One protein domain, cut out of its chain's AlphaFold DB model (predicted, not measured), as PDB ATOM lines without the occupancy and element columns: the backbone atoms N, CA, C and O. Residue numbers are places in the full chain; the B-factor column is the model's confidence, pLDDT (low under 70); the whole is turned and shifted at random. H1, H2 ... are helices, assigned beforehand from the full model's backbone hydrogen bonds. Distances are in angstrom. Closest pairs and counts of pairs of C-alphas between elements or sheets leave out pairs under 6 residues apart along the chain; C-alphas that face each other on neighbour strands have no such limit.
ATOM      1  N   LEU A   2      69.368 120.051  87.297       75.88
ATOM      2  CA  LEU A   2      70.841 119.961  87.332       75.88
ATOM      3  C   LEU A   2      71.520 121.033  86.466       75.88
ATOM      4  O   LEU A   2      72.368 121.766  86.955       75.88
ATOM      5  N   ILE A   3      71.062 121.204  85.222       81.88
ATOM      6  CA  ILE A   3      71.579 122.242  84.316       81.88
ATOM      7  C   ILE A   3      71.387 123.650  84.904       81.88
ATOM      8  O   ILE A   3      72.313 124.451  84.910       81.88
ATOM      9  N   SER A   4      70.210 123.949  85.462       80.06
ATOM     10  CA  SER A   4      69.950 125.255  86.080       80.06
ATOM     11  C   SER A   4      70.814 125.504  87.319       80.06
ATOM     12  O   SER A   4      71.241 126.632  87.524       80.06
ATOM     13  N   LEU A   5      71.112 124.474  88.120       79.12
ATOM     14  CA  LEU A   5      71.999 124.602  89.282       79.12
ATOM     15  C   LEU A   5      73.429 124.961  88.881       79.12
ATOM     16  O   LEU A   5      74.061 125.746  89.580       79.12
ATOM     17  N   VAL A   6      73.918 124.438  87.753       85.50
ATOM     18  CA  VAL A   6      75.232 124.819  87.216       85.50
ATOM     19  C   VAL A   6      75.256 126.315  86.907       85.50
ATOM     20  O   VAL A   6      76.133 127.018  87.398       85.50
ATOM     21  N   TYR A   7      74.259 126.833  86.184       84.19
ATOM     22  CA  TYR A   7      74.183 128.268  85.891       84.19
ATOM     23  C   TYR A   7      74.049 129.131  87.151       84.19
ATOM     24  O   TYR A   7      74.716 130.155  87.259       84.19
ATOM     25  N   VAL A   8      73.239 128.707  88.125       80.88
ATOM     26  CA  VAL A   8      73.107 129.406  89.413       80.88
ATOM     27  C   VAL A   8      74.447 129.452  90.150       80.88
ATOM     28  O   VAL A   8      74.803 130.497  90.686       80.88
ATOM     29  N   ALA A   9      75.213 128.357  90.145       80.19
ATOM     30  CA  ALA A   9      76.537 128.316  90.759       80.19
ATOM     31  C   ALA A   9      77.530 129.257  90.055       80.19
ATOM     32  O   ALA A   9      78.269 129.962  90.732       80.19
ATOM     33  N   LEU A  10      77.512 129.320  88.719       82.06
ATOM     34  CA  LEU A  10      78.333 130.265  87.951       82.06
ATOM     35  C   LEU A  10      77.998 131.725  88.282       82.06
ATOM     36  O   LEU A  10      78.896 132.508  88.569       82.06
ATOM     37  N   VAL A  11      76.716 132.086  88.313       81.06
ATOM     38  CA  VAL A  11      76.282 133.457  88.645       81.06
ATOM     39  C   VAL A  11      76.608 133.822  90.095       81.06
ATOM     40  O   VAL A  11      76.907 134.972  90.415       81.06
ATOM     41  N   PHE A  12      76.599 132.833  90.984       74.69
ATOM     42  CA  PHE A  12      77.025 133.025  92.361       74.69
ATOM     43  C   PHE A  12      78.530 133.346  92.473       74.69
ATOM     44  O   PHE A  12      78.917 134.111  93.353       74.69
ATOM     45  N   VAL A  13      79.362 132.825  91.562       77.44
ATOM     46  CA  VAL A  13      80.792 133.175  91.451       77.44
ATOM     47  C   VAL A  13      81.003 134.598  90.914       77.44
ATOM     48  O   VAL A  13      82.028 135.200  91.219       77.44
ATOM     49  N   GLU A  14      80.044 135.153  90.162       73.88
ATOM     50  CA  GLU A  14      80.016 136.557  89.703       73.88
ATOM     51  C   GLU A  14      79.464 137.539  90.758       73.88
ATOM     52  O   GLU A  14      78.947 138.613  90.452       73.88
ATOM     53  N   PRO A  15      79.711 137.247  92.036       74.06
ATOM     54  CA  PRO A  15      78.916 137.649  93.206       74.06
ATOM     55  C   PRO A  15      77.581 138.356  92.910       74.06
ATOM     56  O   PRO A  15      77.361 139.467  93.392       74.06
ATOM     57  N   ASN A  16      76.645 137.734  92.182       78.19
ATOM     58  CA  ASN A  16      75.316 138.317  91.954       78.19
ATOM     59  C   ASN A  16      74.205 137.465  92.580       78.19
ATOM     60  O   ASN A  16      73.606 136.581  91.966       78.19
ATOM     61  N   LEU A  17      73.929 137.741  93.858       77.00
ATOM     62  CA  LEU A  17      72.968 136.977  94.653       77.00
ATOM     63  C   LEU A  17      71.535 137.074  94.108       77.00
ATOM     64  O   LEU A  17      70.799 136.088  94.097       77.00
ATOM     65  N   SER A  18      71.115 138.259  93.671       79.88
ATOM     66  CA  SER A  18      69.729 138.495  93.268       79.88
ATOM     67  C   SER A  18      69.388 137.804  91.952       79.88
ATOM     68  O   SER A  18      68.336 137.168  91.858       79.88
ATOM     69  N   THR A  19      70.285 137.841  90.965       83.12
ATOM     70  CA  THR A  19      70.100 137.092  89.716       83.12
ATOM     71  C   THR A  19      70.181 135.585  89.946       83.12
ATOM     72  O   THR A  19      69.368 134.858  89.381       83.12
ATOM     73  N   ALA A  20      71.060 135.102  90.831       83.12
ATOM     74  CA  ALA A  20      71.118 133.685  91.199       83.12
ATOM     75  C   ALA A  20      69.787 133.181  91.794       83.12
ATOM     76  O   ALA A  20      69.257 132.152  91.364       83.12
ATOM     77  N   LEU A  21      69.201 133.931  92.738       82.56
ATOM     78  CA  LEU A  21      67.903 133.599  93.339       82.56
ATOM     79  C   LEU A  21      66.761 133.653  92.317       82.56
ATOM     80  O   LEU A  21      65.892 132.780  92.319       82.56
ATOM     81  N   LEU A  22      66.776 134.635  91.414       85.81
ATOM     82  CA  LEU A  22      65.813 134.708  90.319       85.81
ATOM     83  C   LEU A  22      65.918 133.518  89.376       85.81
ATOM     84  O   LEU A  22      64.905 132.907  89.062       85.81
ATOM     85  N   MET A  23      67.124 133.149  88.947       86.56
ATOM     86  CA  MET A  23      67.321 131.992  88.074       86.56
ATOM     87  C   MET A  23      66.820 130.704  88.724       86.56
ATOM     88  O   MET A  23      66.192 129.880  88.055       86.56
ATOM     89  N   LEU A  24      67.031 130.550  90.034       84.88
ATOM     90  CA  LEU A  24      66.478 129.435  90.794       84.88
ATOM     91  C   LEU A  24      64.940 129.459  90.792       84.88
ATOM     92  O   LEU A  24      64.314 128.435  90.509       84.88
ATOM     93  N   ALA A  25      64.324 130.619  91.040       86.31
ATOM     94  CA  ALA A  25      62.871 130.782  90.994       86.31
ATOM     95  C   ALA A  25      62.297 130.477  89.596       86.31
ATOM     96  O   ALA A  25      61.313 129.749  89.477       86.31
ATOM     97  N   ILE A  26      62.944 130.949  88.529       89.56
ATOM     98  CA  ILE A  26      62.548 130.686  87.137       89.56
ATOM     99  C   ILE A  26      62.653 129.190  86.812       89.56
ATOM    100  O   ILE A  26      61.757 128.622  86.179       89.56
ATOM    101  N   ALA A  27      63.721 128.528  87.265       88.31
ATOM    102  CA  ALA A  27      63.898 127.092  87.078       88.31
ATOM    103  C   ALA A  27      62.785 126.297  87.771       88.31
ATOM    104  O   ALA A  27      62.221 125.375  87.181       88.31
ATOM    105  N   VAL A  28      62.426 126.684  88.995       86.19
ATOM    106  CA  VAL A  28      61.305 126.109  89.743       86.19
ATOM    107  C   VAL A  28      59.978 126.309  89.014       86.19
ATOM    108  O   VAL A  28      59.243 125.342  88.829       86.19
ATOM    109  N   ILE A  29      59.676 127.539  88.589       89.44
ATOM    110  CA  ILE A  29      58.433 127.880  87.880       89.44
ATOM    111  C   ILE A  29      58.303 127.023  86.616       89.44
ATOM    112  O   ILE A  29      57.255 126.436  86.353       89.44
ATOM    113  N   THR A  30      59.398 126.883  85.871       90.56
ATOM    114  CA  THR A  30      59.434 126.071  84.650       90.56
ATOM    115  C   THR A  30      59.233 124.591  84.928       90.56
ATOM    116  O   THR A  30      58.488 123.926  84.213       90.56
ATOM    117  N   LEU A  31      59.841 124.066  85.991       88.62
ATOM    118  CA  LEU A  31      59.627 122.681  86.404       88.62
ATOM    119  C   LEU A  31      58.186 122.430  86.849       88.62
ATOM    120  O   LEU A  31      57.626 121.390  86.512       88.62
ATOM    121  N   TYR A  32      57.582 123.378  87.567       88.88
ATOM    122  CA  TYR A  32      56.189 123.291  87.990       88.88
ATOM    123  C   TYR A  32      55.249 123.188  86.783       88.88
ATOM    124  O   TYR A  32      54.444 122.260  86.715       88.88
ATOM    125  N   TYR A  33      55.410 124.058  85.781       89.81
ATOM    126  CA  TYR A  33      54.622 123.977  84.545       89.81
ATOM    127  C   TYR A  33      54.936 122.738  83.700       89.81
ATOM    128  O   TYR A  33      54.054 122.229  83.016       89.81
ATOM    129  N   GLY A  34      56.162 122.220  83.782       87.31
ATOM    130  CA  GLY A  34      56.559 120.950  83.173       87.31
ATOM    131  C   GLY A  34      56.007 119.700  83.872       87.31
ATOM    132  O   GLY A  34      56.314 118.593  83.437       87.31
ATOM    133  N   GLY A  35      55.223 119.841  84.949       85.44
ATOM    134  CA  GLY A  35      54.623 118.718  85.678       85.44
ATOM    135  C   GLY A  35      55.560 118.038  86.681       85.44
ATOM    136  O   GLY A  35      55.316 116.902  87.092       85.44
ATOM    137  N   ALA A  36      56.647 118.699  87.087       84.06
ATOM    138  CA  ALA A  36      57.558 118.154  88.084       84.06
ATOM    139  C   ALA A  36      56.893 118.071  89.470       84.06
ATOM    140  O   ALA A  36      56.097 118.921  89.872       84.06
ATOM    141  N   LYS A  37      57.268 117.047  90.242       82.12
ATOM    142  CA  LYS A  37      56.783 116.852  91.615       82.12
ATOM    143  C   LYS A  37      57.171 118.041  92.505       82.12
ATOM    144  O   LYS A  37      58.314 118.495  92.468       82.12
ATOM    145  N   LEU A  38      56.262 118.454  93.395       76.50
ATOM    146  CA  LEU A  38      56.470 119.545  94.365       76.50
ATOM    147  C   LEU A  38      57.732 119.355  95.234       76.50
ATOM    148  O   LEU A  38      58.314 120.320  95.717       76.50
ATOM    149  N   ILE A  39      58.213 118.120  95.397       78.38
ATOM    150  CA  ILE A  39      59.454 117.835  96.129       78.38
ATOM    151  C   ILE A  39      60.676 118.560  95.546       78.38
ATOM    152  O   ILE A  39      61.538 119.000  96.298       78.38
ATOM    153  N   TYR A  40      60.736 118.766  94.228       79.44
ATOM    154  CA  TYR A  40      61.830 119.508  93.598       79.44
ATOM    155  C   TYR A  40      61.800 120.999  93.946       79.44
ATOM    156  O   TYR A  40      62.855 121.630  94.029       79.44
ATOM    157  N   PHE A  41      60.611 121.553  94.195       76.94
ATOM    158  CA  PHE A  41      60.461 122.907  94.718       76.94
ATOM    159  C   PHE A  41      61.024 123.008  96.137       76.94
ATOM    160  O   PHE A  41      61.841 123.886  96.400       76.94
ATOM    161  N   LEU A  42      60.668 122.063  97.014       80.50
ATOM    162  CA  LEU A  42      61.182 122.019  98.387       80.50
ATOM    163  C   LEU A  42      62.705 121.859  98.425       80.50
ATOM    164  O   LEU A  42      63.376 122.593  99.143       80.50
ATOM    165  N   ILE A  43      63.264 120.960  97.608       83.31
ATOM    166  CA  ILE A  43      64.718 120.776  97.496       83.31
ATOM    167  C   ILE A  43      65.393 122.073  97.043       83.31
ATOM    168  O   ILE A  43      66.404 122.468  97.618       83.31
ATOM    169  N   SER A  44      64.829 122.759  96.046       78.69
ATOM    170  CA  SER A  44      65.386 124.020  95.539       78.69
ATOM    171  C   SER A  44      65.320 125.131  96.591       78.69
ATOM    172  O   SER A  44      66.289 125.864  96.760       78.69
ATOM    173  N   LEU A  45      64.221 125.223  97.345       79.88
ATOM    174  CA  LEU A  45      64.061 126.185  98.436       79.88
ATOM    175  C   LEU A  45      65.104 125.955  99.539       79.88
ATOM    176  O   LEU A  45      65.798 126.888  99.936       79.88
ATOM    177  N   VAL A  46      65.248 124.706  99.995       82.19
ATOM    178  CA  VAL A  46      66.239 124.335 101.016       82.19
ATOM    179  C   VAL A  46      67.654 124.609 100.510       82.19
ATOM    180  O   VAL A  46      68.444 125.216 101.227       82.19
ATOM    181  N   ALA A  47      67.963 124.244  99.264       82.06
ATOM    182  CA  ALA A  47      69.261 124.521  98.657       82.06
ATOM    183  C   ALA A  47      69.561 126.028  98.582       82.06
ATOM    184  O   ALA A  47      70.681 126.435  98.874       82.06
ATOM    185  N   GLY A  48      68.566 126.859  98.252       79.19
ATOM    186  CA  GLY A  48      68.707 128.316  98.232       79.19
ATOM    187  C   GLY A  48      68.994 128.906  99.615       79.19
ATOM    188  O   GLY A  48      69.913 129.712  99.760       79.19
ATOM    189  N   VAL A  49      68.260 128.470 100.645       79.81
ATOM    190  CA  VAL A  49      68.468 128.924 102.033       79.81
ATOM    191  C   VAL A  49      69.830 128.478 102.559       79.81
ATOM    192  O   VAL A  49      70.578 129.293 103.094       79.81
ATOM    193  N   VAL A  50      70.185 127.206 102.370       80.69
ATOM    194  CA  VAL A  50      71.494 126.671 102.770       80.69
ATOM    195  C   VAL A  50      72.612 127.410 102.039       80.69
ATOM    196  O   VAL A  50      73.569 127.838 102.677       80.69
ATOM    197  N   GLY A  51      72.468 127.637 100.731       79.12
ATOM    198  CA  GLY A  51      73.417 128.412  99.935       79.12
ATOM    199  C   GLY A  51      73.638 129.818 100.494       79.12
ATOM    200  O   GLY A  51      74.780 130.226 100.671       79.12
ATOM    201  N   LEU A  52      72.564 130.525 100.858       76.00
ATOM    202  CA  LEU A  52      72.642 131.860 101.457       76.00
ATOM    203  C   LEU A  52      73.344 131.853 102.826       76.00
ATOM    204  O   LEU A  52      74.170 132.723 103.104       76.00
ATOM    205  N   VAL A  53      73.038 130.873 103.681       77.94
ATOM    206  CA  VAL A  53      73.651 130.747 105.013       77.94
ATOM    207  C   VAL A  53      75.140 130.430 104.898       77.94
ATOM    208  O   VAL A  53      75.957 131.091 105.542       77.94
ATOM    209  N   LEU A  54      75.516 129.469 104.051       77.25
ATOM    210  CA  LEU A  54      76.919 129.133 103.796       77.25
ATOM    211  C   LEU A  54      77.664 130.335 103.208       77.25
ATOM    212  O   LEU A  54      78.719 130.704 103.718       77.25
ATOM    213  N   ALA A  55      77.085 131.012 102.218       75.25
ATOM    214  CA  ALA A  55      77.644 132.226 101.632       75.25
ATOM    215  C   ALA A  55      77.944 133.309 102.679       75.25
ATOM    216  O   ALA A  55      79.019 133.911 102.672       75.25
ATOM    217  N   SER A  56      77.007 133.529 103.605       70.81
ATOM    218  CA  SER A  56      77.170 134.492 104.694       70.81
ATOM    219  C   SER A  56      78.196 134.050 105.735       70.81
ATOM    220  O   SER A  56      78.859 134.901 106.322       70.81
ATOM    221  N   THR A  57      78.313 132.747 105.994       70.31
ATOM    222  CA  THR A  57      79.187 132.199 107.046       70.31
ATOM    223  C   THR A  57      80.641 132.140 106.584       70.31
ATOM    224  O   THR A  57      81.546 132.455 107.349       70.31
ATOM    225  N   PHE A  58      80.871 131.798 105.315       74.12
ATOM    226  CA  PHE A  58      82.203 131.715 104.711       74.12
ATOM    227  C   PHE A  58      82.726 133.056 104.174       74.12
ATOM    228  O   PHE A  58      83.782 133.090 103.552       74.12
ATOM    229  N   GLY A  59      82.003 134.161 104.392       70.62
ATOM    230  CA  GLY A  59      82.418 135.486 103.920       70.62
ATOM    231  C   GLY A  59      82.461 135.613 102.394       70.62
ATOM    232  O   GLY A  59      83.142 136.490 101.873       70.62
ATOM    233  N   LEU A  60      81.738 134.744 101.676       68.56
ATOM    234  CA  LEU A  60      81.629 134.775 100.214       68.56
ATOM    235  C   LEU A  60      80.714 135.909  99.734       68.56
ATOM    236  O   LEU A  60      80.718 136.262  98.558       68.56
ATOM    237  N   LEU A  61      79.916 136.477 100.642       70.06
ATOM    238  CA  LEU A  61      79.088 137.641 100.367       70.06
ATOM    239  C   LEU A  61      79.904 138.929 100.491       70.06
ATOM    240  O   LEU A  61      80.532 139.200 101.517       70.06
ATOM    241  N   HIS A  62      79.815 139.776  99.472       71.69
ATOM    242  CA  HIS A  62      80.431 141.096  99.509       71.69
ATOM    243  C   HIS A  62      79.773 142.002 100.558       71.69
ATOM    244  O   HIS A  62      78.601 141.848 100.914       71.69
ATOM    245  N   THR A  63      80.512 143.022 100.998       69.81
ATOM    246  CA  THR A  63      80.070 144.005 102.001       69.81
ATOM    247  C   THR A  63      78.725 144.652 101.658       69.81
ATOM    248  O   THR A  63      77.902 144.850 102.550       69.81
ATOM    249  N   TYR A  64      78.449 144.912 100.376       67.50
ATOM    250  CA  TYR A  64      77.171 145.474  99.928       67.50
ATOM    251  C   TYR A  64      75.997 144.483 100.055       67.50
ATOM    252  O   TYR A  64      74.890 144.885 100.417       67.50
ATOM    253  N   GLN A  65      76.225 143.188  99.810       69.38
ATOM    254  CA  GLN A  65      75.204 142.137  99.923       69.38
ATOM    255  C   GLN A  65      74.847 141.901 101.388       69.38
ATOM    256  O   GLN A  65      73.670 141.864 101.747       69.38
ATOM    257  N   LEU A  66      75.873 141.834 102.242       70.50
ATOM    258  CA  LEU A  66      75.701 141.780 103.689       70.50
ATOM    259  C   LEU A  66      74.984 143.028 104.208       70.50
ATOM    260  O   LEU A  66      74.114 142.910 105.061       70.50
ATOM    261  N   GLY A  67      75.323 144.208 103.682       68.56
ATOM    262  CA  GLY A  67      74.647 145.463 104.002       68.56
ATOM    263  C   GLY A  67      73.148 145.386 103.723       68.56
ATOM    264  O   GLY A  67      72.351 145.599 104.632       68.56
ATOM    265  N   ARG A  68      72.751 144.993 102.505       74.94
ATOM    266  CA  ARG A  68      71.335 144.823 102.120       74.94
ATOM    267  C   ARG A  68      70.600 143.835 103.031       74.94
ATOM    268  O   ARG A  68      69.491 144.125 103.473       74.94
ATOM    269  N   LEU A  69      71.235 142.707 103.349       74.62
ATOM    270  CA  LEU A  69      70.659 141.680 104.218       74.62
ATOM    271  C   LEU A  69      70.524 142.156 105.674       74.62
ATOM    272  O   LEU A  69      69.511 141.901 106.320       74.62
ATOM    273  N   ARG A  70      71.521 142.894 106.177       76.88
ATOM    274  CA  ARG A  70      71.513 143.494 107.518       76.88
ATOM    275  C   ARG A  70      70.452 144.574 107.658       76.88
ATOM    276  O   ARG A  70      69.781 144.592 108.678       76.88
ATOM    277  N   TYR A  71      70.270 145.440 106.660       75.00
ATOM    278  CA  TYR A  71      69.177 146.417 106.670       75.00
ATOM    279  C   TYR A  71      67.819 145.708 106.707       75.00
ATOM    280  O   TYR A  71      66.987 146.011 107.558       75.00
ATOM    281  N   PHE A  72      67.650 144.686 105.865       76.50
ATOM    282  CA  PHE A  72      66.411 143.920 105.784       76.50
ATOM    283  C   PHE A  72      66.043 143.207 107.096       76.50
ATOM    284  O   PHE A  72      64.934 143.377 107.593       76.50
ATOM    285  N   PHE A  73      66.966 142.447 107.695       78.50
ATOM    286  CA  PHE A  73      66.690 141.727 108.948       78.50
ATOM    287  C   PHE A  73      66.833 142.586 110.209       78.50
ATOM    288  O   PHE A  73      66.252 142.258 111.239       78.50
ATOM    289  N   GLY A  74      67.602 143.672 110.149       72.88
ATOM    290  CA  GLY A  74      67.838 144.586 111.268       72.88
ATOM    291  C   GLY A  74      66.748 145.644 111.456       72.88
ATOM    292  O   GLY A  74      66.907 146.519 112.302       72.88
ATOM    293  N   GLY A  75      65.671 145.609 110.660       65.81
ATOM    294  CA  GLY A  75      64.535 146.533 110.771       65.81
ATOM    295  C   GLY A  75      64.845 147.982 110.378       65.81
ATOM    296  O   GLY A  75      64.056 148.877 110.669       65.81
ATOM    297  N   SER A  76      65.987 148.229 109.733       69.88
ATOM    298  CA  SER A  76      66.422 149.562 109.305       69.88
ATOM    299  C   SER A  76      66.233 149.718 107.799       69.88
ATOM    300  O   SER A  76      66.641 148.857 107.024       69.88
ATOM    301  N   ILE A  77      65.642 150.828 107.360       69.38
ATOM    302  CA  ILE A  77      65.392 151.071 105.935       69.38
ATOM    303  C   ILE A  77      66.714 151.431 105.250       69.38
ATOM    304  O   ILE A  77      67.465 152.283 105.728       69.38
TER     305      ILE A  77
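Overview. This is residues 2 to 77 of the 238 residues of the protein "FtsW/RodA/SpoVE family cell cycle protein" of Thermotogaceae bacterium (UniProt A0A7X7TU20). Three helices, H1, H2 and H3, run up and down nearly side by side as a small bundle with H2 joined to both others, not fully closed between H1 and H3. H4 turns off steeply at the end where H2 begins and H3 ends, and residues 70 to 75 stick out there. The printed part has 76 residues with four named helices, H1 to H4 in chain order, and no named strand; its class is all helix. It is elongated, 40 by 26 by 18 A, and only just compact, close to loose, with a radius of gyration of the C-alphas of 13.6 A.

Arrangement. Start at H3, residues 39 to 57, the longest helix. With residues 40 to 48 alone it touches H2, residues 17 to 33; the closest C-alphas, of Val 28 and Phe 41, are 6.0 A apart. This hairpin runs opposite ways at a shallow tilt of 8 degrees. H2 also forms a hairpin with H1, residues 2 to 13: they touch, closest at the C-alphas of Val 8 and Ala 20, 5.0 A, opposite ways at a shallow tilt of 12 degrees. H1 and H3 are near each other, with 6 pairs of C-alphas within 10 A. H4, residues 63 to 73, is close to H3 but not clearly touching, closest at the C-alphas of Ser 56 and Leu 66, 7.5 A, at a steep tilt of 63 degrees. H4 is likewise close to H2 but not clearly touching: the closest C-alphas, of Leu 17 and Gln 65, are 7.7 A apart. H1 and H4 are apart. In H1, H2, H3 and H4 every O i to N i+4 pair is within hydrogen-bond range.

Along the chain. Find C-alpha 39 at (59.454, 117.835, 96.129); from there H3 runs 26.7 A to C-alpha 57 at (79.187, 132.199, 107.046). H2 measures 24.7 A, H1 17.0 A and H4 15.2 A, ending at C-alpha 73, (66.690, 141.727, 108.948).

Size, cuts and confidence. The C-alphas farthest apart, of Gly 35 and Ser 76, are 40.6 A apart. The printed part has no cut, and its three links are tight. Look for pLDDT under 70 at residues 60, 63 to 65, 67 and 75 to 77.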